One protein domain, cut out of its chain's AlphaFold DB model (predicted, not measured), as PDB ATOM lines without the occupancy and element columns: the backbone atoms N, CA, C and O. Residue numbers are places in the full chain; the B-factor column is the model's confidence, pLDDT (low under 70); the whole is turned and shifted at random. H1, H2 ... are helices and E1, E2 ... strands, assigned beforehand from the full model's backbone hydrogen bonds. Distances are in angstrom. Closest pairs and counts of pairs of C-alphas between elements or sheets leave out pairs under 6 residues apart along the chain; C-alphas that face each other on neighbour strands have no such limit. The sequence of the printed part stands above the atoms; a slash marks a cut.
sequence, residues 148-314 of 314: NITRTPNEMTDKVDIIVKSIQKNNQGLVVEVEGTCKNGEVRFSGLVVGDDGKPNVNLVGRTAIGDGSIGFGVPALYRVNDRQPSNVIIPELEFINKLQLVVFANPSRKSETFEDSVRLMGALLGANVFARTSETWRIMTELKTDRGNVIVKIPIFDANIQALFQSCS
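Overview. This is residues 148 to 314 of the 314 residues of an uncharacterized protein of Bradyrhizobium elkanii USDA 61 (UniProt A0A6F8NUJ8). Two strongly twisted sheets make a sandwich, partly face to face with their strands crossed; one is E1 E2 E3 E4 E7, the other E6 E5 E8 E9. The short helix H2 packs on E2 and E3 of the first sheet, and the helix H1 lies out to one side, grazing the second sheet with its residues 269 to 270. You have 167 residues printed, with nine named strands and two named helices in the order E1 E2 E3 E4 E5 E6 E7 H1 E8 E9 H2; both sheets are antiparallel and the class is mixed. The whole is compact, with a radius of gyration of the C-alphas of 15.9 A and spans of 43 by 34 by 34 A.

Along the chain. Find C-alpha 148 at (-4.533, -40.947, -12.240), where E1 begins; it runs to residue 153. Next come E2, residues 160 to 169, 29.4 A long, E3, residues 175 to 183, 24.8 A, and E4, residues 186 to 194, 25.6 A. Look then for E5 at residues 217 to 225, which bends by 66 degrees at residue 222, E6 at 231 to 236, and E7 at 243 to 249. H1, residues 257 to 270, starts at C-alpha 257 (-32.240, -37.015, -32.374) and is 19.9 A long. E8, residues 283 to 290, E9, residues 293 to 300, and H2, residues 304 to 313, follow; H2 ends at C-alpha 313 (-20.622, -38.160, -16.245).

Arrangement. Begin with E1 E2 E3 E4, a meander, each strand the antiparallel neighbour of the one before. Look at N 150 and O 163 for E1 and E2, 2.8 A, N 166 and O 178 for E2 and E3, 2.9 A, and N 179 and O 190 for E3 and E4, 2.8 A. E7 is the edge strand beside E4, with N 189 and O 247 at 2.8 A. In the second sheet find N 221 and O 233 for E5 and E6, 2.8 A, N 224 and O 285 for E5 and E8, 2.8 A, and N 286 and O 297 for E8 and E9, 2.9 A. The strands of the two sheets stand at 58 degrees. H2 is on the first sheet at a height over the sheet of 7.3 A; its closest C-alphas to E3 are those of Cys 313 and Cys 182, 5.6 A. The closest C-alphas of H1 and E6 are those of Leu 270 and Ile 234, 5.9 A. Every O i to N i+4 pair is within hydrogen-bond range in H1 and H2.

Size, cuts and confidence. The C-alphas of Asn 171 and Glu 257, the two farthest apart, are 44.9 A apart. The printed part has no cut; the links E4 to E5 and H1 to E8 are long. Look for pLDDT under 70 at residues 212 to 215 and 251 to 275; H1 has a mean of 52.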
ATOM      1  N   ASN A 148      -4.350 -41.800 -13.408       98.00
ATOM      2  CA  ASN A 148      -4.533 -40.947 -12.240       98.00
ATOM      3  C   ASN A 148      -5.823 -40.152 -12.391       98.00
ATOM      4  O   ASN A 148      -6.140 -39.706 -13.491       98.00
ATOM      5  N   ILE A 149      -6.547 -39.945 -11.295       96.56
ATOM      6  CA  ILE A 149      -7.770 -39.142 -11.264       96.56
ATOM      7  C   ILE A 149      -7.521 -37.822 -10.538       96.56
ATOM      8  O   ILE A 149      -6.905 -37.780  -9.475       96.56
ATOM      9  N   THR A 150      -8.028 -36.737 -11.102       97.06
ATOM     10  CA  THR A 150      -8.058 -35.409 -10.495       97.06
ATOM     11  C   THR A 150      -9.508 -34.972 -10.375       97.06
ATOM     12  O   THR A 150     -10.295 -35.153 -11.304       97.06
ATOM     13  N   ARG A 151      -9.860 -34.433  -9.207       94.94
ATOM     14  CA  ARG A 151     -11.195 -33.932  -8.889       94.94
ATOM     15  C   ARG A 151     -11.067 -32.468  -8.508       94.94
ATOM     16  O   ARG A 151     -10.444 -32.168  -7.492       94.94
ATOM     17  N   THR A 152     -11.646 -31.592  -9.312       93.12
ATOM     18  CA  THR A 152     -11.587 -30.146  -9.106       93.12
ATOM     19  C   THR A 152     -13.004 -29.633  -8.871       93.12
ATOM     20  O   THR A 152     -13.853 -29.821  -9.740       93.12
ATOM     21  N   PRO A 153     -13.311 -29.025  -7.713       90.69
ATOM     22  CA  PRO A 153     -14.593 -28.357  -7.513       90.69
ATOM     23  C   PRO A 153     -14.762 -27.248  -8.549       90.69
ATOM     24  O   PRO A 153     -13.837 -26.465  -8.771       90.69
ATOM     25  N   ASN A 154     -15.923 -27.180  -9.190       84.38
ATOM     26  CA  ASN A 154     -16.209 -26.104 -10.121       84.38
ATOM     27  C   ASN A 154     -16.716 -24.889  -9.331       84.38
ATOM     28  O   ASN A 154     -17.715 -24.974  -8.633       84.38
ATOM     29  N   GLU A 155     -16.048 -23.742  -9.418       88.94
ATOM     30  CA  GLU A 155     -16.449 -22.562  -8.630       88.94
ATOM     31  C   GLU A 155     -17.802 -21.975  -9.065       88.94
ATOM     32  O   GLU A 155     -18.455 -21.274  -8.296       88.94
ATOM     33  N   MET A 156     -18.238 -22.265 -10.295       85.62
ATOM     34  CA  MET A 156     -19.478 -21.738 -10.866       85.62
ATOM     35  C   MET A 156     -20.658 -22.712 -10.760       85.62
ATOM     36  O   MET A 156     -21.787 -22.336 -11.072       85.62
ATOM     37  N   THR A 157     -20.425 -23.968 -10.367       82.75
ATOM     38  CA  THR A 157     -21.477 -24.991 -10.270       82.75
ATOM     39  C   THR A 157     -21.214 -25.903  -9.080       82.75
ATOM     40  O   THR A 157     -20.067 -26.235  -8.830       82.75
ATOM     41  N   ASP A 158     -22.240 -26.449  -8.426       84.12
ATOM     42  CA  ASP A 158     -22.054 -27.437  -7.341       84.12
ATOM     43  C   ASP A 158     -21.514 -28.809  -7.825       84.12
ATOM     44  O   ASP A 158     -21.675 -29.838  -7.166       84.12
ATOM     45  N   LYS A 159     -20.907 -28.860  -9.017       84.69
ATOM     46  CA  LYS A 159     -20.351 -30.063  -9.639       84.69
ATOM     47  C   LYS A 159     -18.845 -30.142  -9.417       84.69
ATOM     48  O   LYS A 159     -18.145 -29.143  -9.274       84.69
ATOM     49  N   VAL A 160     -18.341 -31.370  -9.439       87.12
ATOM     50  CA  VAL A 160     -16.910 -31.666  -9.387       87.12
ATOM     51  C   VAL A 160     -16.461 -32.080 -10.780       87.12
ATOM     52  O   VAL A 160     -16.936 -33.084 -11.312       87.12
ATOM     53  N   ASP A 161     -15.532 -31.325 -11.356       89.94
ATOM     54  CA  ASP A 161     -14.894 -31.666 -12.617       89.94
ATOM     55  C   ASP A 161     -13.916 -32.818 -12.386       89.94
ATOM     56  O   ASP A 161     -12.983 -32.728 -11.581       89.94
ATOM     57  N   ILE A 162     -14.151 -33.931 -13.082       93.69
ATOM     58  CA  ILE A 162     -13.299 -35.117 -13.022       93.69
ATOM     59  C   ILE A 162     -12.475 -35.214 -14.299       93.69
ATOM     60  O   ILE A 162     -13.008 -35.211 -15.411       93.69
ATOM     61  N   ILE A 163     -11.165 -35.345 -14.117       96.31
ATOM     62  CA  ILE A 163     -10.201 -35.565 -15.191       96.31
ATOM     63  C   ILE A 163      -9.402 -36.816 -14.854       96.31
ATOM     64  O   ILE A 163      -8.911 -36.958 -13.736       96.31
ATOM     65  N   VAL A 164      -9.244 -37.718 -15.819       97.88
ATOM     66  CA  VAL A 164      -8.336 -38.866 -15.691       97.88
ATOM     67  C   VAL A 164      -7.173 -38.709 -16.653       97.88
ATOM     68  O   VAL A 164      -7.374 -38.318 -17.800       97.88
ATOM     69  N   LYS A 165      -5.956 -39.000 -16.197       98.12
ATOM     70  CA  LYS A 165      -4.732 -38.836 -16.985       98.12
ATOM     71  C   LYS A 165      -3.888 -40.097 -16.982       98.12
ATOM     72  O   LYS A 165      -3.748 -40.741 -15.947       98.12
ATOM     73  N   SER A 166      -3.280 -40.409 -18.118       98.06
ATOM     74  CA  SER A 166      -2.301 -41.484 -18.262       98.06
ATOM     75  C   SER A 166      -1.146 -41.025 -19.138       98.06
ATOM     76  O   SER A 166      -1.363 -40.381 -20.159       98.06
ATOM     77  N   ILE A 167       0.081 -41.359 -18.746       96.88
ATOM     78  CA  ILE A 167       1.284 -41.090 -19.536       96.88
ATOM     79  C   ILE A 167       1.750 -42.421 -20.107       96.88
ATOM     80  O   ILE A 167       2.118 -43.323 -19.355       96.88
ATOM     81  N   GLN A 168       1.737 -42.547 -21.430       96.06
ATOM     82  CA  GLN A 168       2.110 -43.777 -22.124       96.06
ATOM     83  C   GLN A 168       3.336 -43.514 -22.982       96.06
ATOM     84  O   GLN A 168       3.356 -42.564 -23.759       96.06
ATOM     85  N   LYS A 169       4.376 -44.331 -22.813       94.75
ATOM     86  CA  LYS A 169       5.672 -44.133 -23.466       94.75
ATOM     87  C   LYS A 169       6.016 -45.325 -24.342       94.75
ATOM     88  O   LYS A 169       5.658 -46.453 -24.008       94.75
ATOM     89  N   ASN A 170       6.732 -45.081 -25.435       92.75
ATOM     90  CA  ASN A 170       7.383 -46.143 -26.196       92.75
ATOM     91  C   ASN A 170       8.904 -46.147 -25.946       92.75
ATOM     92  O   ASN A 170       9.460 -45.244 -25.320       92.75
ATOM     93  N   ASN A 171       9.593 -47.153 -26.483       89.31
ATOM     94  CA  ASN A 171      11.044 -47.303 -26.327       89.31
ATOM     95  C   ASN A 171      11.867 -46.291 -27.152       89.31
ATOM     96  O   ASN A 171      13.090 -46.308 -27.092       89.31
ATOM     97  N   GLN A 172      11.212 -45.435 -27.941       88.06
ATOM     98  CA  GLN A 172      11.836 -44.460 -28.842       88.06
ATOM     99  C   GLN A 172      11.722 -43.024 -28.303       88.06
ATOM    100  O   GLN A 172      11.955 -42.069 -29.039       88.06
ATOM    101  N   GLY A 173      11.339 -42.860 -27.031       88.38
ATOM    102  CA  GLY A 173      11.194 -41.549 -26.399       88.38
ATOM    103  C   GLY A 173       9.919 -40.800 -26.793       88.38
ATOM    104  O   GLY A 173       9.789 -39.627 -26.465       88.38
ATOM    105  N   LEU A 174       8.960 -41.442 -27.469       94.12
ATOM    106  CA  LEU A 174       7.637 -40.851 -27.679       94.12
ATOM    107  C   LEU A 174       6.795 -41.006 -26.426       94.12
ATOM    108  O   LEU A 174       6.726 -42.088 -25.831       94.12
ATOM    109  N   VAL A 175       6.104 -39.930 -26.076       95.88
ATOM    110  CA  VAL A 175       5.190 -39.878 -24.946       95.88
ATOM    111  C   VAL A 175       3.822 -39.439 -25.452       95.88
ATOM    112  O   VAL A 175       3.701 -38.486 -26.215       95.88
ATOM    113  N   VAL A 176       2.776 -40.141 -25.025       96.94
ATOM    114  CA  VAL A 176       1.393 -39.714 -25.220       96.94
ATOM    115  C   VAL A 176       0.776 -39.441 -23.863       96.94
ATOM    116  O   VAL A 176       0.638 -40.344 -23.034       96.94
ATOM    117  N   GLU A 177       0.390 -38.190 -23.653       96.94
ATOM    118  CA  GLU A 177      -0.394 -37.768 -22.501       96.94
ATOM    119  C   GLU A 177      -1.872 -37.929 -22.834       96.94
ATOM    120  O   GLU A 177      -2.454 -37.162 -23.602       96.94
ATOM    121  N   VAL A 178      -2.477 -38.975 -22.284       97.69
ATOM    122  CA  VAL A 178      -3.884 -39.298 -22.489       97.69
ATOM    123  C   VAL A 178      -4.710 -38.645 -21.395       97.69
ATOM    124  O   VAL A 178      -4.427 -38.823 -20.214       97.69
ATOM    125  N   GLU A 179      -5.757 -37.928 -21.784       97.62
ATOM    126  CA  GLU A 179      -6.662 -37.216 -20.889       97.62
ATOM    127  C   GLU A 179      -8.112 -37.601 -21.194       97.62
ATOM    128  O   GLU A 179      -8.577 -37.440 -22.323       97.62
ATOM    129  N   GLY A 180      -8.826 -38.102 -20.185       97.00
ATOM    130  CA  GLY A 180     -10.266 -38.342 -20.211       97.00
ATOM    131  C   GLY A 180     -11.011 -37.257 -19.436       97.00
ATOM    132  O   GLY A 180     -10.672 -36.976 -18.288       97.00
ATOM    133  N   THR A 181     -12.037 -36.666 -20.045       94.62
ATOM    134  CA  THR A 181     -12.877 -35.620 -19.436       94.62
ATOM    135  C   THR A 181     -14.355 -35.896 -19.681       94.62
ATOM    136  O   THR A 181     -14.710 -36.541 -20.668       94.62
ATOM    137  N   CYS A 182     -15.222 -35.389 -18.806       91.50
ATOM    138  CA  CYS A 182     -16.659 -35.346 -19.049       91.50
ATOM    139  C   CYS A 182     -17.049 -33.958 -19.562       91.50
ATOM    140  O   CYS A 182     -16.839 -32.961 -18.875       91.50
ATOM    141  N   LYS A 183     -17.641 -33.876 -20.754       86.25
ATOM    142  CA  LYS A 183     -18.197 -32.632 -21.300       86.25
ATOM    143  C   LYS A 183     -19.595 -32.897 -21.825       86.25
ATOM    144  O   LYS A 183     -19.786 -33.779 -22.649       86.25
ATOM    145  N   ASN A 184     -20.579 -32.130 -21.358       82.81
ATOM    146  CA  ASN A 184     -21.975 -32.243 -21.801       82.81
ATOM    147  C   ASN A 184     -22.578 -33.656 -21.660       82.81
ATOM    148  O   ASN A 184     -23.445 -34.037 -22.443       82.81
ATOM    149  N   GLY A 185     -22.155 -34.423 -20.651       84.62
ATOM    150  CA  GLY A 185     -22.588 -35.813 -20.466       84.62
ATOM    151  C   GLY A 185     -21.911 -36.803 -21.419       84.62
ATOM    152  O   GLY A 185     -22.345 -37.941 -21.517       84.62
ATOM    153  N   GLU A 186     -20.866 -36.397 -22.136       87.19
ATOM    154  CA  GLU A 186     -20.036 -37.285 -22.941       87.19
ATOM    155  C   GLU A 186     -18.667 -37.438 -22.296       87.19
ATOM    156  O   GLU A 186     -18.031 -36.450 -21.920       87.19
ATOM    157  N   VAL A 187     -18.177 -38.673 -22.236       92.50
ATOM    158  CA  VAL A 187     -16.801 -38.931 -21.814       92.50
ATOM    159  C   VAL A 187     -15.903 -38.908 -23.042       92.50
ATOM    160  O   VAL A 187     -16.066 -39.706 -23.962       92.50
ATOM    161  N   ARG A 188     -14.943 -37.989 -23.069       93.19
ATOM    162  CA  ARG A 188     -14.033 -37.761 -24.193       93.19
ATOM    163  C   ARG A 188     -12.611 -38.065 -23.767       93.19
ATOM    164  O   ARG A 188     -12.126 -37.467 -22.812       93.19
ATOM    165  N   PHE A 189     -11.941 -38.936 -24.509       96.25
ATOM    166  CA  PHE A 189     -10.514 -39.186 -24.361       96.25
ATOM    167  C   PHE A 189      -9.745 -38.527 -25.495       96.25
ATOM    168  O   PHE A 189     -10.032 -38.752 -26.673       96.25
ATOM    169  N   SER A 190      -8.742 -37.747 -25.124       95.56
ATOM    170  CA  SER A 190      -7.790 -37.128 -26.037       95.56
ATOM    171  C   SER A 190      -6.368 -37.561 -25.702       95.56
ATOM    172  O   SER A 190      -6.105 -37.971 -24.576       95.56
ATOM    173  N   GLY A 191      -5.466 -37.511 -26.676       96.12
ATOM    174  CA  GLY A 191      -4.052 -37.826 -26.495       96.12
ATOM    175  C   GLY A 191      -3.187 -36.723 -27.079       96.12
ATOM    176  O   GLY A 191      -3.320 -36.426 -28.264       96.12
ATOM    177  N   LEU A 192      -2.326 -36.119 -26.265       96.38
ATOM    178  CA  LEU A 192      -1.299 -35.188 -26.719       96.38
ATOM    179  C   LEU A 192      -0.000 -35.961 -26.960       96.38
ATOM    180  O   LEU A 192       0.543 -36.557 -26.032       96.38
ATOM    181  N   VAL A 193       0.481 -35.966 -28.203       95.75
ATOM    182  CA  VAL A 193       1.733 -36.636 -28.580       95.75
ATOM    183  C   VAL A 193       2.899 -35.657 -28.443       95.75
ATOM    184  O   VAL A 193       2.925 -34.615 -29.099       95.75
ATOM    185  N   VAL A 194       3.870 -36.001 -27.600       95.44
ATOM    186  CA  VAL A 194       5.056 -35.186 -27.310       95.44
ATOM    187  C   VAL A 194       6.337 -36.013 -27.380       95.44
ATOM    188  O   VAL A 194       6.319 -37.248 -27.324       95.44
ATOM    189  N   GLY A 195       7.460 -35.317 -27.539       93.56
ATOM    190  CA  GLY A 195       8.786 -35.901 -27.396       93.56
ATOM    191  C   GLY A 195       9.114 -36.225 -25.937       93.56
ATOM    192  O   GLY A 195       8.367 -35.913 -25.010       93.56
ATOM    193  N   ASP A 196      10.279 -36.819 -25.728       90.06
ATOM    194  CA  ASP A 196      10.868 -37.094 -24.416       90.06
ATOM    195  C   ASP A 196      11.153 -35.816 -23.612       90.06
ATOM    196  O   ASP A 196      11.118 -35.833 -22.383       90.06
ATOM    197  N   ASP A 197      11.358 -34.697 -24.310       89.38
ATOM    198  CA  ASP A 197      11.466 -33.346 -23.757       89.38
ATOM    199  C   ASP A 197      10.123 -32.732 -23.313       89.38
ATOM    200  O   ASP A 197      10.094 -31.594 -22.836       89.38
ATOM    201  N   GLY A 198       9.012 -33.459 -23.480       89.31
ATOM    202  CA  GLY A 198       7.659 -33.000 -23.161       89.31
ATOM    203  C   GLY A 198       7.114 -31.952 -24.133       89.31
ATOM    204  O   GLY A 198       6.061 -31.369 -23.877       89.31
ATOM    205  N   LYS A 199       7.805 -31.682 -25.248       90.25
ATOM    206  CA  LYS A 199       7.370 -30.685 -26.232       90.25
ATOM    207  C   LYS A 199       6.613 -31.350 -27.383       90.25
ATOM    208  O   LYS A 199       6.974 -32.449 -27.810       90.25
ATOM    209  N   PRO A 200       5.607 -30.679 -27.971       88.56
ATOM    210  CA  PRO A 200       4.870 -31.184 -29.129       88.56
ATOM    211  C   PRO A 200       5.675 -30.997 -30.432       88.56
ATOM    212  O   PRO A 200       5.193 -30.407 -31.392       88.56
ATOM    213  N   ASN A 201       6.924 -31.469 -30.468       89.44
ATOM    214  CA  ASN A 201       7.839 -31.382 -31.616       89.44
ATOM    215  C   ASN A 201       7.897 -32.680 -32.446       89.44
ATOM    216  O   ASN A 201       8.806 -32.862 -33.256       89.44
ATOM    217  N   VAL A 202       6.957 -33.592 -32.205       91.62
ATOM    218  CA  VAL A 202       6.805 -34.857 -32.928       91.62
ATOM    219  C   VAL A 202       5.947 -34.615 -34.161       91.62
ATOM    220  O   VAL A 202       4.921 -33.940 -34.072       91.62
ATOM    221  N   ASN A 203       6.348 -35.161 -35.309       91.69
ATOM    222  CA  ASN A 203       5.575 -35.036 -36.537       91.69
ATOM    223  C   ASN A 203       4.682 -36.268 -36.735       91.69
ATOM    224  O   ASN A 203       5.160 -37.403 -36.787       91.69
ATOM    225  N   LEU A 204       3.374 -36.045 -36.869       92.19
ATOM    226  CA  LEU A 204       2.393 -37.101 -37.112       92.19
ATOM    227  C   LEU A 204       2.312 -37.422 -38.610       92.19
ATOM    228  O   LEU A 204       2.017 -36.563 -39.443       92.19
ATOM    229  N   VAL A 205       2.585 -38.679 -38.964       91.19
ATOM    230  CA  VAL A 205       2.724 -39.101 -40.364       91.19
ATOM    231  C   VAL A 205       1.357 -39.194 -41.034       91.19
ATOM    232  O   VAL A 205       0.427 -39.795 -40.503       91.19
ATOM    233  N   GLY A 206       1.257 -38.652 -42.249       88.62
ATOM    234  CA  GLY A 206       0.045 -38.757 -43.065       88.62
ATOM    235  C   GLY A 206      -1.084 -37.828 -42.622       88.62
ATOM    236  O   GLY A 206      -2.237 -38.091 -42.955       88.62
ATOM    237  N   ARG A 207      -0.765 -36.757 -41.883       88.94
ATOM    238  CA  ARG A 207      -1.719 -35.698 -41.538       88.94
ATOM    239  C   ARG A 207      -2.444 -35.214 -42.797       88.94
ATOM    240  O   ARG A 207      -1.810 -34.797 -43.763       88.94
ATOM    241  N   THR A 208      -3.768 -35.283 -42.774       87.31
ATOM    242  CA  THR A 208      -4.635 -34.958 -43.911       87.31
ATOM    243  C   THR A 208      -5.730 -33.995 -43.486       87.31
ATOM    244  O   THR A 208      -6.178 -34.015 -42.339       87.31
ATOM    245  N   ALA A 209      -6.175 -33.154 -44.416       83.62
ATOM    246  CA  ALA A 209      -7.398 -32.385 -44.240       83.62
ATOM    247  C   ALA A 209      -8.602 -33.337 -44.155       83.62
ATOM    248  O   ALA A 209      -8.642 -34.366 -44.836       83.62
ATOM    249  N   ILE A 210      -9.565 -32.995 -43.305       76.62
ATOM    250  CA  ILE A 210     -10.842 -33.691 -43.181       76.62
ATOM    251  C   ILE A 210     -11.882 -32.927 -44.005       76.62
ATOM    252  O   ILE A 210     -12.083 -31.725 -43.808       76.62
ATOM    253  N   GLY A 211     -12.556 -33.628 -44.920       74.94
ATOM    254  CA  GLY A 211     -13.445 -33.003 -45.900       74.94
ATOM    255  C   GLY A 211     -12.650 -32.185 -46.919       74.94
ATOM    256  O   GLY A 211     -11.654 -32.657 -47.458       74.94
ATOM    257  N   ASP A 212     -13.068 -30.949 -47.160       69.88
ATOM    258  CA  ASP A 212     -12.344 -29.943 -47.952       69.88
ATOM    259  C   ASP A 212     -11.361 -29.104 -47.106       69.88
ATOM    260  O   ASP A 212     -10.814 -28.111 -47.580       69.88
ATOM    261  N   GLY A 213     -11.138 -29.490 -45.843       66.56
ATOM    262  CA  GLY A 213     -10.351 -28.734 -44.867       66.56
ATOM    263  C   GLY A 213     -11.182 -27.839 -43.947       66.56
ATOM    264  O   GLY A 213     -10.642 -27.331 -42.968       66.56
ATOM    265  N   SER A 214     -12.490 -27.697 -44.181       68.69
ATOM    266  CA  SER A 214     -13.387 -26.924 -43.306       68.69
ATOM    267  C   SER A 214     -13.588 -27.537 -41.914       68.69
ATOM    268  O   SER A 214     -13.886 -26.818 -40.963       68.69
ATOM    269  N   ILE A 215     -13.409 -28.855 -41.778       68.69
ATOM    270  CA  ILE A 215     -13.630 -29.599 -40.524       68.69
ATOM    271  C   ILE A 215     -12.337 -29.684 -39.690       68.69
ATOM    272  O   ILE A 215     -12.379 -29.990 -38.499       68.69
ATOM    273  N   GLY A 216     -11.185 -29.379 -40.297       82.25
ATOM    274  CA  GLY A 216      -9.869 -29.419 -39.665       82.25
ATOM    275  C   GLY A 216      -8.961 -30.504 -40.240       82.25
ATOM    276  O   GLY A 216      -9.103 -30.923 -41.392       82.25
ATOM    277  N   PHE A 217      -8.002 -30.946 -39.430       87.12
ATOM    278  CA  PHE A 217      -7.010 -31.952 -39.802       87.12
ATOM    279  C   PHE A 217      -7.209 -33.230 -38.999       87.12
ATOM    280  O   PHE A 217      -7.730 -33.219 -37.885       87.12
ATOM    281  N   GLY A 218      -6.771 -34.345 -39.567       89.56
ATOM    282  CA  GLY A 218      -6.741 -35.622 -38.884       89.56
ATOM    283  C   GLY A 218      -5.509 -36.425 -39.243       89.56
ATOM    284  O   GLY A 218      -4.814 -36.149 -40.223       89.56
ATOM    285  N   VAL A 219      -5.239 -37.431 -38.423       92.00
ATOM    286  CA  VAL A 219      -4.068 -38.292 -38.551       92.00
ATOM    287  C   VAL A 219      -4.529 -39.734 -38.726       92.00
ATOM    288  O   VAL A 219      -5.382 -40.195 -37.961       92.00
ATOM    289  N   PRO A 220      -4.003 -40.462 -39.724       92.81
ATOM    290  CA  PRO A 220      -4.315 -41.866 -39.904       92.81
ATOM    291  C   PRO A 220      -3.776 -42.678 -38.724       92.81
ATOM    292  O   PRO A 220      -2.612 -42.564 -38.339       92.81
ATOM    293  N   ALA A 221      -4.625 -43.536 -38.177       93.88
ATOM    294  CA  ALA A 221      -4.303 -44.404 -37.059       93.88
ATOM    295  C   ALA A 221      -4.862 -45.808 -37.287       93.88
ATOM    296  O   ALA A 221      -5.889 -45.986 -37.947       93.88
ATOM    297  N   LEU A 222      -4.211 -46.808 -36.696       94.75
ATOM    298  CA  LEU A 222      -4.790 -48.142 -36.565       94.75
ATOM    299  C   LEU A 222      -5.576 -48.191 -35.257       94.75
ATOM    300  O   LEU A 222      -5.013 -48.076 -34.171       94.75
ATOM    301  N   TYR A 223      -6.888 -48.353 -35.366       93.38
ATOM    302  CA  TYR A 223      -7.808 -48.316 -34.239       93.38
ATOM    303  C   TYR A 223      -8.428 -49.680 -33.995       93.38
ATOM    304  O   TYR A 223      -8.862 -50.363 -34.924       93.38
ATOM    305  N   ARG A 224      -8.483 -50.083 -32.728       93.38
ATOM    306  CA  ARG A 224      -9.002 -51.382 -32.316       93.38
ATOM    307  C   ARG A 224      -9.900 -51.242 -31.098       93.38
ATOM    308  O   ARG A 224      -9.483 -50.738 -30.059       93.38
ATOM    309  N   VAL A 225     -11.108 -51.785 -31.215       93.19
ATOM    310  CA  VAL A 225     -12.080 -51.890 -30.121       93.19
ATOM    311  C   VAL A 225     -12.216 -53.353 -29.720       93.19
ATOM    312  O   VAL A 225     -12.521 -54.205 -30.560       93.19
ATOM    313  N   ASN A 226     -12.019 -53.652 -28.436       94.00
ATOM    314  CA  ASN A 226     -12.020 -55.013 -27.897       94.00
ATOM    315  C   ASN A 226     -11.095 -55.920 -28.729       94.00
ATOM    316  O   ASN A 226      -9.968 -55.526 -29.034       94.00
ATOM    317  N   ASP A 227     -11.534 -57.122 -29.121       92.31
ATOM    318  CA  ASP A 227     -10.756 -58.028 -29.983       92.31
ATOM    319  C   ASP A 227     -11.055 -57.913 -31.466       92.31
ATOM    320  O   ASP A 227     -10.516 -58.712 -32.232       92.31
ATOM    321  N   ARG A 228     -11.869 -56.939 -31.888       90.75
ATOM    322  CA  ARG A 228     -12.140 -56.745 -33.315       90.75
ATOM    323  C   ARG A 228     -10.826 -56.563 -34.076       90.75
ATOM    324  O   ARG A 228      -9.809 -56.171 -33.495       90.75
ATOM    325  N   GLN A 229     -10.842 -56.883 -35.365       91.31
ATOM    326  CA  GLN A 229      -9.692 -56.608 -36.221       91.31
ATOM    327  C   GLN A 229      -9.417 -55.096 -36.233       91.31
ATOM    328  O   GLN A 229     -10.372 -54.314 -36.186       91.31
ATOM    329  N   PRO A 230      -8.140 -54.680 -36.231       92.81
ATOM    330  CA  PRO A 230      -7.797 -53.269 -36.306       92.81
ATOM    331  C   PRO A 230      -8.291 -52.678 -37.630       92.81
ATOM    332  O   PRO A 230      -8.188 -53.305 -38.683       92.81
ATOM    333  N   SER A 231      -8.815 -51.460 -37.568       90.69
ATOM    334  CA  SER A 231      -9.297 -50.695 -38.716       90.69
ATOM    335  C   SER A 231      -8.483 -49.416 -38.869       90.69
ATOM    336  O   SER A 231      -8.195 -48.753 -37.872       90.69
ATOM    337  N   ASN A 232      -8.152 -49.045 -40.105       91.06
ATOM    338  CA  ASN A 232      -7.578 -47.732 -40.387       91.06
ATOM    339  C   ASN A 232      -8.659 -46.664 -40.205       91.06
ATOM    340  O   ASN A 232      -9.737 -46.778 -40.783       91.06
ATOM    341  N   VAL A 233      -8.358 -45.645 -39.412       89.94
ATOM    342  CA  VAL A 233      -9.257 -44.524 -39.126       89.94
ATOM    343  C   VAL A 233      -8.505 -43.210 -39.248       89.94
ATOM    344  O   VAL A 233      -7.288 -43.178 -39.076       89.94
ATOM    345  N   ILE A 234      -9.227 -42.120 -39.493       89.69
ATOM    346  CA  ILE A 234      -8.677 -40.771 -39.376       89.69
ATOM    347  C   ILE A 234      -9.102 -40.215 -38.021       89.69
ATOM    348  O   ILE A 234     -10.292 -40.075 -37.743       89.69
ATOM    349  N   ILE A 235      -8.125 -39.919 -37.167       89.56
ATOM    350  CA  ILE A 235      -8.366 -39.348 -35.841       89.56
ATOM    351  C   ILE A 235      -8.272 -37.831 -35.941       89.56
ATOM    352  O   ILE A 235      -7.220 -37.337 -36.356       89.56
ATOM    353  N   PRO A 236      -9.329 -37.088 -35.574       89.31
ATOM    354  CA  PRO A 236      -9.314 -35.646 -35.701       89.31
ATOM    355  C   PRO A 236      -8.369 -35.024 -34.676       89.31
ATOM    356  O   PRO A 236      -8.292 -35.435 -33.512       89.31
ATOM    357  N   GLU A 237      -7.652 -34.019 -35.147       87.88
ATOM    358  CA  GLU A 237      -6.836 -33.134 -34.339       87.88
ATOM    359  C   GLU A 237      -7.728 -32.064 -33.701       87.88
ATOM    360  O   GLU A 237      -8.709 -31.609 -34.291       87.88
ATOM    361  N   LEU A 238      -7.426 -31.718 -32.455       86.44
ATOM    362  CA  LEU A 238      -8.186 -30.766 -31.653       86.44
ATOM    363  C   LEU A 238      -7.530 -29.375 -31.708       86.44
ATOM    364  O   LEU A 238      -6.875 -29.006 -32.675       86.44
ATOM    365  N   GLU A 239      -7.723 -28.589 -30.649       76.06
ATOM    366  CA  GLU A 239      -7.318 -27.183 -30.521       76.06
ATOM    367  C   GLU A 239      -5.805 -26.935 -30.679       76.06
ATOM    368  O   GLU A 239      -5.401 -25.812 -30.978       76.06
ATOM    369  N   PHE A 240      -4.964 -27.960 -30.500       75.19
ATOM    370  CA  PHE A 240      -3.506 -27.852 -30.573       75.19
ATOM    371  C   PHE A 240      -2.916 -28.900 -31.504       75.19
ATOM    372  O   PHE A 240      -3.397 -30.036 -31.555       75.19
ATOM    373  N   ILE A 241      -1.814 -28.526 -32.164       79.88
ATOM    374  CA  ILE A 241      -1.035 -29.465 -32.964       79.88
ATOM    375  C   ILE A 241      -0.617 -30.641 -32.072       79.88
ATOM    376  O   ILE A 241      -0.150 -30.432 -30.952       79.88
ATOM    377  N   ASN A 242      -0.813 -31.861 -32.564       89.75
ATOM    378  CA  ASN A 242      -0.541 -33.129 -31.881       89.75
ATOM    379  C   ASN A 242      -1.499 -33.525 -30.743       89.75
ATOM    380  O   ASN A 242      -1.268 -34.561 -30.113       89.75
ATOM    381  N   LYS A 243      -2.583 -32.776 -30.482       93.81
ATOM    382  CA  LYS A 243      -3.660 -33.221 -29.578       93.81
ATOM    383  C   LYS A 243      -4.776 -33.881 -30.385       93.81
ATOM    384  O   LYS A 243      -5.471 -33.219 -31.144       93.81
ATOM    385  N   LEU A 244      -4.973 -35.181 -30.201       93.06
ATOM    386  CA  LEU A 244      -5.893 -36.002 -30.992       93.06
ATOM    387  C   LEU A 244      -7.111 -36.445 -30.172       93.06
ATOM    388  O   LEU A 244      -6.967 -36.805 -29.005       93.06
ATOM    389  N   GLN A 245      -8.304 -36.487 -30.772       93.06
ATOM    390  CA  GLN A 245      -9.517 -37.029 -30.140       93.06
ATOM    391  C   GLN A 245      -9.599 -38.549 -30.336       93.06
ATOM    392  O   GLN A 245     -10.125 -39.031 -31.333       93.06
ATOM    393  N   LEU A 246      -9.109 -39.320 -29.367       93.75
ATOM    394  CA  LEU A 246      -8.964 -40.774 -29.485       93.75
ATOM    395  C   LEU A 246     -10.300 -41.527 -29.469       93.75
ATOM    396  O   LEU A 246     -10.488 -42.472 -30.233       93.75
ATOM    397  N   VAL A 247     -11.208 -41.154 -28.564       93.00
ATOM    398  CA  VAL A 247     -12.549 -41.749 -28.453       93.00
ATOM    399  C   VAL A 247     -13.504 -40.808 -27.717       93.00
ATOM    400  O   VAL A 247     -13.095 -40.031 -26.855       93.00
ATOM    401  N   VAL A 248     -14.785 -40.896 -28.050       90.81
ATOM    402  CA  VAL A 248     -15.921 -40.275 -27.379       90.81
ATOM    403  C   VAL A 248     -16.916 -41.369 -26.985       90.81
ATOM    404  O   VAL A 248     -17.266 -42.241 -27.776       90.81
ATOM    405  N   PHE A 249     -17.400 -41.324 -25.754       88.50
ATOM    406  CA  PHE A 249     -18.479 -42.163 -25.264       88.50
ATOM    407  C   PHE A 249     -19.695 -41.286 -25.022       88.50
ATOM    408  O   PHE A 249     -19.700 -40.429 -24.135       88.50
ATOM    409  N   ALA A 250     -20.723 -41.510 -25.828       80.50
ATOM    410  CA  ALA A 250     -21.999 -40.842 -25.678       80.50
ATOM    411  C   ALA A 250     -22.795 -41.428 -24.510       80.50
ATOM    412  O   ALA A 250     -22.813 -42.648 -24.324       80.50
ATOM    413  N   ASN A 251     -23.502 -40.576 -23.768       69.88
ATOM    414  CA  ASN A 251     -24.482 -41.034 -22.792       69.88
ATOM    415  C   ASN A 251     -25.786 -41.424 -23.518       69.88
ATOM    416  O   ASN A 251     -26.445 -40.551 -24.090       69.88
ATOM    417  N   PRO A 252     -26.186 -42.712 -23.492       57.53
ATOM    418  CA  PRO A 252     -27.380 -43.193 -24.188       57.53
ATOM    419  C   PRO A 252     -28.686 -42.611 -23.625       57.53
ATOM    420  O   PRO A 252     -29.717 -42.664 -24.289       57.53
ATOM    421  N   SER A 253     -28.663 -42.039 -22.417       56.28
ATOM    422  CA  SER A 253     -29.841 -41.449 -21.774       56.28
ATOM    423  C   SER A 253     -30.234 -40.088 -22.363       56.28
ATOM    424  O   SER A 253     -31.356 -39.629 -22.141       56.28
ATOM    425  N   ARG A 254     -29.363 -39.432 -23.147       59.28
ATOM    426  CA  ARG A 254     -29.737 -38.223 -23.895       59.28
ATOM    427  C   ARG A 254     -30.379 -38.610 -25.226       59.28
ATOM    428  O   ARG A 254     -29.691 -38.849 -26.212       59.28
ATOM    429  N   LYS A 255     -31.715 -38.601 -25.263       45.31
ATOM    430  CA  LYS A 255     -32.532 -38.685 -26.489       45.31
ATOM    431  C   LYS A 255     -32.397 -37.414 -27.340       45.31
ATOM    432  O   LYS A 255     -33.340 -36.642 -27.473       45.31
ATOM    433  N   SER A 256     -31.215 -37.142 -27.865       47.62
ATOM    434  CA  SER A 256     -31.024 -36.079 -28.844       47.62
ATOM    435  C   SER A 256     -31.023 -36.728 -30.227       47.62
ATOM    436  O   SER A 256     -30.034 -37.339 -30.622       47.62
ATOM    437  N   GLU A 257     -32.141 -36.611 -30.956       47.44
ATOM    438  CA  GLU A 257     -32.240 -37.015 -32.374       47.44
ATOM    439  C   GLU A 257     -31.142 -36.338 -33.213       47.44
ATOM    440  O   GLU A 257     -30.528 -36.957 -34.073       47.44
ATOM    441  N   THR A 258     -30.794 -35.094 -32.872       51.00
ATOM    442  CA  THR A 258     -29.694 -34.347 -33.491       51.00
ATOM    443  C   THR A 258     -28.311 -34.938 -33.214       51.00
ATOM    444  O   THR A 258     -27.419 -34.782 -34.046       51.00
ATOM    445  N   PHE A 259     -28.103 -35.616 -32.083       49.66
ATOM    446  CA  PHE A 259     -26.817 -36.191 -31.697       49.66
ATOM    447  C   PHE A 259     -26.564 -37.536 -32.379       49.66
ATOM    448  O   PHE A 259     -25.482 -37.723 -32.912       49.66
ATOM    449  N   GLU A 260     -27.540 -38.449 -32.456       50.09
ATOM    450  CA  GLU A 260     -27.341 -39.697 -33.219       50.09
ATOM    451  C   GLU A 260     -27.106 -39.429 -34.715       50.09
ATOM    452  O   GLU A 260     -26.249 -40.078 -35.318       50.09
ATOM    453  N   ASP A 261     -27.790 -38.439 -35.297       48.72
ATOM    454  CA  ASP A 261     -27.601 -38.061 -36.699       48.72
ATOM    455  C   ASP A 261     -26.280 -37.322 -36.942       48.72
ATOM    456  O   ASP A 261     -25.600 -37.610 -37.926       48.72
ATOM    457  N   SER A 262     -25.840 -36.442 -36.036       52.16
ATOM    458  CA  SER A 262     -24.512 -35.816 -36.145       52.16
ATOM    459  C   SER A 262     -23.367 -36.787 -35.829       52.16
ATOM    460  O   SER A 262     -22.310 -36.694 -36.447       52.16
ATOM    461  N   VAL A 263     -23.582 -37.782 -34.962       53.78
ATOM    462  CA  VAL A 263     -22.658 -38.902 -34.706       53.78
ATOM    463  C   VAL A 263     -22.554 -39.819 -35.917       53.78
ATOM    464  O   VAL A 263     -21.452 -40.225 -36.281       53.78
ATOM    465  N   ARG A 264     -23.674 -40.122 -36.579       52.75
ATOM    466  CA  ARG A 264     -23.677 -40.859 -37.848       52.75
ATOM    467  C   ARG A 264     -23.021 -40.058 -38.960       52.75
ATOM    468  O   ARG A 264     -22.255 -40.640 -39.717       52.75
ATOM    469  N   LEU A 265     -23.260 -38.750 -39.030       52.84
ATOM    470  CA  LEU A 265     -22.652 -37.866 -40.020       52.84
ATOM    471  C   LEU A 265     -21.136 -37.747 -39.808       52.84
ATOM    472  O   LEU A 265     -20.380 -37.935 -40.752       52.84
ATOM    473  N   MET A 266     -20.673 -37.532 -38.573       55.78
ATOM    474  CA  MET A 266     -19.245 -37.500 -38.226       55.78
ATOM    475  C   MET A 266     -18.582 -38.870 -38.405       55.78
ATOM    476  O   MET A 266     -17.492 -38.953 -38.960       55.78
ATOM    477  N   GLY A 267     -19.241 -39.956 -37.996       57.56
ATOM    478  CA  GLY A 267     -18.756 -41.321 -38.214       57.56
ATOM    479  C   GLY A 267     -18.674 -41.695 -39.699       57.56
ATOM    480  O   GLY A 267     -17.720 -42.353 -40.109       57.56
ATOM    481  N   ALA A 268     -19.631 -41.233 -40.512       53.62
ATOM    482  CA  ALA A 268     -19.643 -41.418 -41.962       53.62
ATOM    483  C   ALA A 268     -18.594 -40.550 -42.677       53.62
ATOM    484  O   ALA A 268     -17.967 -41.025 -43.618       53.62
ATOM    485  N   LEU A 269     -18.366 -39.314 -42.218       52.50
ATOM    486  CA  LEU A 269     -17.369 -38.396 -42.785       52.50
ATOM    487  C   LEU A 269     -15.929 -38.789 -42.428       52.50
ATOM    488  O   LEU A 269     -15.032 -38.628 -43.250       52.50
ATOM    489  N   LEU A 270     -15.699 -39.311 -41.221       55.47
ATOM    490  CA  LEU A 270     -14.363 -39.664 -40.721       55.47
ATOM    491  C   LEU A 270     -13.990 -41.135 -40.945       55.47
ATOM    492  O   LEU A 270     -12.883 -41.551 -40.598       55.47
ATOM    493  N   GLY A 271     -14.910 -41.942 -41.486       49.84
ATOM    494  CA  GLY A 271     -14.714 -43.380 -41.692       49.84
ATOM    495  C   GLY A 271     -14.447 -44.161 -40.397       49.84
ATOM    496  O   GLY A 271     -13.914 -45.268 -40.446       49.84
ATOM    497  N   ALA A 272     -14.773 -43.590 -39.234       51.97
ATOM    498  CA  ALA A 272     -14.288 -44.064 -37.947       51.97
ATOM    499  C   ALA A 272     -15.332 -43.952 -36.836       51.97
ATOM    500  O   ALA A 272     -15.843 -42.876 -36.526       51.97
ATOM    501  N   ASN A 273     -15.554 -45.074 -36.149       54.91
ATOM    502  CA  ASN A 273     -16.224 -45.128 -34.854       54.91
ATOM    503  C   ASN A 273     -15.290 -44.577 -33.760       54.91
ATOM    504  O   ASN A 273     -14.877 -45.311 -32.868       54.91
ATOM    505  N   VAL A 274     -14.972 -43.277 -33.804       61.72
ATOM    506  CA  VAL A 274     -14.440 -42.557 -32.626       61.72
ATOM    507  C   VAL A 274     -15.479 -42.590 -31.495       61.72
ATOM    508  O   VAL A 274     -15.165 -42.309 -30.350       61.72
ATOM    509  N   PHE A 275     -16.716 -42.996 -31.792       69.06
ATOM    510  CA  PHE A 275     -17.777 -43.241 -30.832       69.06
ATOM    511  C   PHE A 275     -17.809 -44.705 -30.386       69.06
ATOM    512  O   PHE A 275     -18.004 -45.613 -31.197       69.06
ATOM    513  N   ALA A 276     -17.670 -44.930 -29.083       77.94
ATOM    514  CA  ALA A 276     -17.765 -46.250 -28.476       77.94
ATOM    515  C   ALA A 276     -18.941 -46.319 -27.492       77.94
ATOM    516  O   ALA A 276     -19.304 -45.335 -26.847       77.94
ATOM    517  N   ARG A 277     -19.551 -47.504 -27.371       81.94
ATOM    518  CA  ARG A 277     -20.591 -47.777 -26.369       81.94
ATOM    519  C   ARG A 277     -19.946 -48.353 -25.121       81.94
ATOM    520  O   ARG A 277     -19.282 -49.386 -25.203       81.94
ATOM    521  N   THR A 278     -20.176 -47.729 -23.972       81.00
ATOM    522  CA  THR A 278     -19.632 -48.178 -22.678       81.00
ATOM    523  C   THR A 278     -20.098 -49.586 -22.306       81.00
ATOM    524  O   THR A 278     -19.322 -50.358 -21.756       81.00
ATOM    525  N   SER A 279     -21.328 -49.959 -22.671       82.44
ATOM    526  CA  SER A 279     -21.903 -51.284 -22.402       82.44
ATOM    527  C   SER A 279     -21.245 -52.421 -23.182       82.44
ATOM    528  O   SER A 279     -21.356 -53.575 -22.783       82.44
ATOM    529  N   GLU A 280     -20.584 -52.112 -24.298       87.44
ATOM    530  CA  GLU A 280     -20.015 -53.106 -25.210       87.44
ATOM    531  C   GLU A 280     -18.489 -53.041 -25.288       87.44
ATOM    532  O   GLU A 280     -17.875 -53.933 -25.867       87.44
ATOM    533  N   THR A 281     -17.868 -52.003 -24.727       91.38
ATOM    534  CA  THR A 281     -16.445 -51.708 -24.911       91.38
ATOM    535  C   THR A 281     -15.688 -51.893 -23.610       91.38
ATOM    536  O   THR A 281     -15.983 -51.243 -22.617       91.38
ATOM    537  N   TRP A 282     -14.674 -52.750 -23.633       94.38
ATOM    538  CA  TRP A 282     -13.788 -52.991 -22.498       94.38
ATOM    539  C   TRP A 282     -12.331 -52.598 -22.778       94.38
ATOM    540  O   TRP A 282     -11.572 -52.341 -21.843       94.38
ATOM    541  N   ARG A 283     -11.949 -52.481 -24.057       94.75
ATOM    542  CA  ARG A 283     -10.613 -52.055 -24.493       94.75
ATOM    543  C   ARG A 283     -10.685 -51.169 -25.723       94.75
ATOM    544  O   ARG A 283     -11.360 -51.513 -26.691       94.75
ATOM    545  N   ILE A 284      -9.880 -50.114 -25.716       95.69
ATOM    546  CA  ILE A 284      -9.545 -49.342 -26.914       95.69
ATOM    547  C   ILE A 284      -8.030 -49.311 -27.067       95.69
ATOM    548  O   ILE A 284      -7.305 -49.120 -26.088       95.69
ATOM    549  N   MET A 285      -7.562 -49.526 -28.292       95.94
ATOM    550  CA  MET A 285      -6.166 -49.355 -28.667       95.94
ATOM    551  C   MET A 285      -6.074 -48.504 -29.925       95.94
ATOM    552  O   MET A 285      -6.783 -48.758 -30.898       95.94
ATOM    553  N   THR A 286      -5.167 -47.538 -29.902       96.06
ATOM    554  CA  THR A 286      -4.901 -46.645 -31.024       96.06
ATOM    555  C   THR A 286      -3.409 -46.629 -31.290       96.06
ATOM    556  O   THR A 286      -2.642 -46.179 -30.447       96.06
ATOM    557  N   GLU A 287      -2.990 -47.098 -32.455       96.50
ATOM    558  CA  GLU A 287      -1.609 -46.987 -32.908       96.50
ATOM    559  C   GLU A 287      -1.467 -45.784 -33.843       96.50
ATOM    560  O   GLU A 287      -2.133 -45.689 -34.878       96.50
ATOM    561  N   LEU A 288      -0.589 -44.864 -33.449       95.19
ATOM    562  CA  LEU A 288      -0.267 -43.635 -34.162       95.19
ATOM    563  C   LEU A 288       1.114 -43.771 -34.795       95.19
ATOM    564  O   LEU A 288       2.063 -44.207 -34.138       95.19
ATOM    565  N   LYS A 289       1.230 -43.362 -36.059       95.12
ATOM    566  CA  LYS A 289       2.508 -43.316 -36.777       95.12
ATOM    567  C   LYS A 289       3.116 -41.924 -36.668       95.12
ATOM    568  O   LYS A 289       2.464 -40.930 -36.985       95.12
ATOM    569  N   THR A 290       4.374 -41.866 -36.259       94.38
ATOM    570  CA  THR A 290       5.138 -40.619 -36.135       94.38
ATOM    571  C   THR A 290       6.460 -40.726 -36.889       94.38
ATOM    572  O   THR A 290       6.875 -41.815 -37.290       94.38
ATOM    573  N   ASP A 291       7.140 -39.600 -37.067       92.81
ATOM    574  CA  ASP A 291       8.498 -39.542 -37.610       92.81
ATOM    575  C   ASP A 291       9.552 -40.235 -36.728       92.81
ATOM    576  O   ASP A 291      10.604 -40.633 -37.229       92.81
ATOM    577  N   ARG A 292       9.265 -40.444 -35.436       91.88
ATOM    578  CA  ARG A 292      10.134 -41.163 -34.484       91.88
ATOM    579  C   ARG A 292       9.681 -42.601 -34.214       91.88
ATOM    580  O   ARG A 292      10.184 -43.240 -33.293       91.88
ATOM    581  N   GLY A 293       8.746 -43.115 -35.015       92.19
ATOM    582  CA  GLY A 293       8.204 -44.472 -34.928       92.19
ATOM    583  C   GLY A 293       6.754 -44.525 -34.447       92.19
ATOM    584  O   GLY A 293       6.041 -43.521 -34.454       92.19
ATOM    585  N   ASN A 294       6.291 -45.714 -34.065       94.75
ATOM    586  CA  ASN A 294       4.885 -45.926 -33.719       94.75
ATOM    587  C   ASN A 294       4.678 -45.858 -32.206       94.75
ATOM    588  O   ASN A 294       5.505 -46.332 -31.421       94.75
ATOM    589  N   VAL A 295       3.537 -45.315 -31.789       95.44
ATOM    590  CA  VAL A 295       3.108 -45.332 -30.389       95.44
ATOM    591  C   VAL A 295       1.705 -45.906 -30.276       95.44
ATOM    592  O   VAL A 295       0.816 -45.558 -31.051       95.44
ATOM    593  N   ILE A 296       1.519 -46.819 -29.322       96.12
ATOM    594  CA  ILE A 296       0.240 -47.482 -29.072       96.12
ATOM    595  C   ILE A 296      -0.348 -46.908 -27.793       96.12
ATOM    596  O   ILE A 296       0.190 -47.110 -26.708       96.12
ATOM    597  N   VAL A 297      -1.483 -46.240 -27.932       97.25
ATOM    598  CA  VAL A 297      -2.289 -45.758 -26.821       97.25
ATOM    599  C   VAL A 297      -3.288 -46.835 -26.429       97.25
ATOM    600  O   VAL A 297      -4.058 -47.308 -27.263       97.25
ATOM    601  N   LYS A 298      -3.300 -47.219 -25.156       97.75
ATOM    602  CA  LYS A 298      -4.213 -48.206 -24.571       97.75
ATOM    603  C   LYS A 298      -5.159 -47.513 -23.591       97.75
ATOM    604  O   LYS A 298      -4.705 -46.841 -22.671       97.75
ATOM    605  N   ILE A 299      -6.466 -47.711 -23.743       97.50
ATOM    606  CA  ILE A 299      -7.479 -47.199 -22.807       97.50
ATOM    607  C   ILE A 299      -8.272 -48.391 -22.243       97.50
ATOM    608  O   ILE A 299      -9.135 -48.942 -22.941       97.50
ATOM    609  N   PRO A 300      -7.950 -48.852 -21.020       97.25
ATOM    610  CA  PRO A 300      -8.700 -49.894 -20.327       97.25
ATOM    611  C   PRO A 300      -9.987 -49.318 -19.737       97.25
ATOM    612  O   PRO A 300      -9.970 -48.626 -18.726       97.25
ATOM    613  N   ILE A 301     -11.132 -49.610 -20.352       95.94
ATOM    614  CA  ILE A 301     -12.399 -48.972 -19.958       95.94
ATOM    615  C   ILE A 301     -12.795 -49.322 -18.524       95.94
ATOM    616  O   ILE A 301     -13.413 -48.506 -17.853       95.94
ATOM    617  N   PHE A 302     -12.410 -50.499 -18.038       95.50
ATOM    618  CA  PHE A 302     -12.728 -50.985 -16.693       95.50
ATOM    619  C   PHE A 302     -11.679 -50.630 -15.630       95.50
ATOM    620  O   PHE A 302     -11.784 -51.105 -14.502       95.50
ATOM    621  N   ASP A 303     -10.696 -49.784 -15.950       97.19
ATOM    622  CA  ASP A 303      -9.831 -49.190 -14.930       97.19
ATOM    623  C   ASP A 303     -10.665 -48.400 -13.908       97.19
ATOM    624  O   ASP A 303     -11.630 -47.723 -14.268       97.19
ATOM    625  N   ALA A 304     -10.307 -48.489 -12.625       96.12
ATOM    626  CA  ALA A 304     -11.094 -47.908 -11.539       96.12
ATOM    627  C   ALA A 304     -11.253 -46.381 -11.663       96.12
ATOM    628  O   ALA A 304     -12.331 -45.847 -11.394       96.12
ATOM    629  N   ASN A 305     -10.211 -45.677 -12.113       97.19
ATOM    630  CA  ASN A 305     -10.244 -44.228 -12.287       97.19
ATOM    631  C   ASN A 305     -11.065 -43.846 -13.518       97.19
ATOM    632  O   ASN A 305     -11.868 -42.913 -13.458       97.19
ATOM    633  N   ILE A 306     -10.943 -44.608 -14.607       96.56
ATOM    634  CA  ILE A 306     -11.790 -44.428 -15.791       96.56
ATOM    635  C   ILE A 306     -13.271 -44.691 -15.461       96.56
ATOM    636  O   ILE A 306     -14.139 -43.915 -15.856       96.56
ATOM    637  N   GLN A 307     -13.581 -45.742 -14.702       95.06
ATOM    638  CA  GLN A 307     -14.949 -46.038 -14.265       95.06
ATOM    639  C   GLN A 307     -15.520 -44.928 -13.379       95.06
ATOM    640  O   GLN A 307     -16.682 -44.558 -13.548       95.06
ATOM    641  N   ALA A 308     -14.709 -44.339 -12.496       94.31
ATOM    642  CA  ALA A 308     -15.123 -43.183 -11.706       94.31
ATOM    643  C   ALA A 308     -15.478 -41.971 -12.589       94.31
ATOM    644  O   ALA A 308     -16.464 -41.290 -12.312       94.31
ATOM    645  N   LEU A 309     -14.738 -41.736 -13.681       94.75
ATOM    646  CA  LEU A 309     -15.081 -40.699 -14.663       94.75
ATOM    647  C   LEU A 309     -16.423 -40.979 -15.356       94.75
ATOM    648  O   LEU A 309     -17.238 -40.068 -15.512       94.75
ATOM    649  N   PHE A 310     -16.680 -42.229 -15.752       92.62
ATOM    650  CA  PHE A 310     -17.970 -42.606 -16.340       92.62
ATOM    651  C   PHE A 310     -19.132 -42.387 -15.369       92.62
ATOM    652  O   PHE A 310     -20.155 -41.837 -15.766       92.62
ATOM    653  N   GLN A 311     -18.957 -42.762 -14.101       91.19
ATOM    654  CA  GLN A 311     -19.971 -42.594 -13.055       91.19
ATOM    655  C   GLN A 311     -20.259 -41.124 -12.732       91.19
ATOM    656  O   GLN A 311     -21.392 -40.785 -12.421       91.19
ATOM    657  N   SER A 312     -19.268 -40.232 -12.822       89.00
ATOM    658  CA  SER A 312     -19.511 -38.796 -12.624       89.00
ATOM    659  C   SER A 312     -20.166 -38.108 -13.820       89.00
ATOM    660  O   SER A 312     -20.656 -36.991 -13.688       89.00
ATOM    661  N   CYS A 313     -20.123 -38.738 -14.997       86.94
ATOM    662  CA  CYS A 313     -20.622 -38.160 -16.245       86.94
ATOM    663  C   CYS A 313     -22.061 -38.582 -16.590       86.94
ATOM    664  O   CYS A 313     -22.639 -38.059 -17.549       86.94
ATOM    665  N   SER A 314     -22.615 -39.551 -15.848       73.56
ATOM    666  CA  SER A 314     -23.950 -40.123 -16.060       73.56
ATOM    667  C   SER A 314     -25.079 -39.227 -15.580       73.56
ATOM    668  O   SER A 314     -24.946 -38.681 -14.464       73.56
TER     669      SER A 314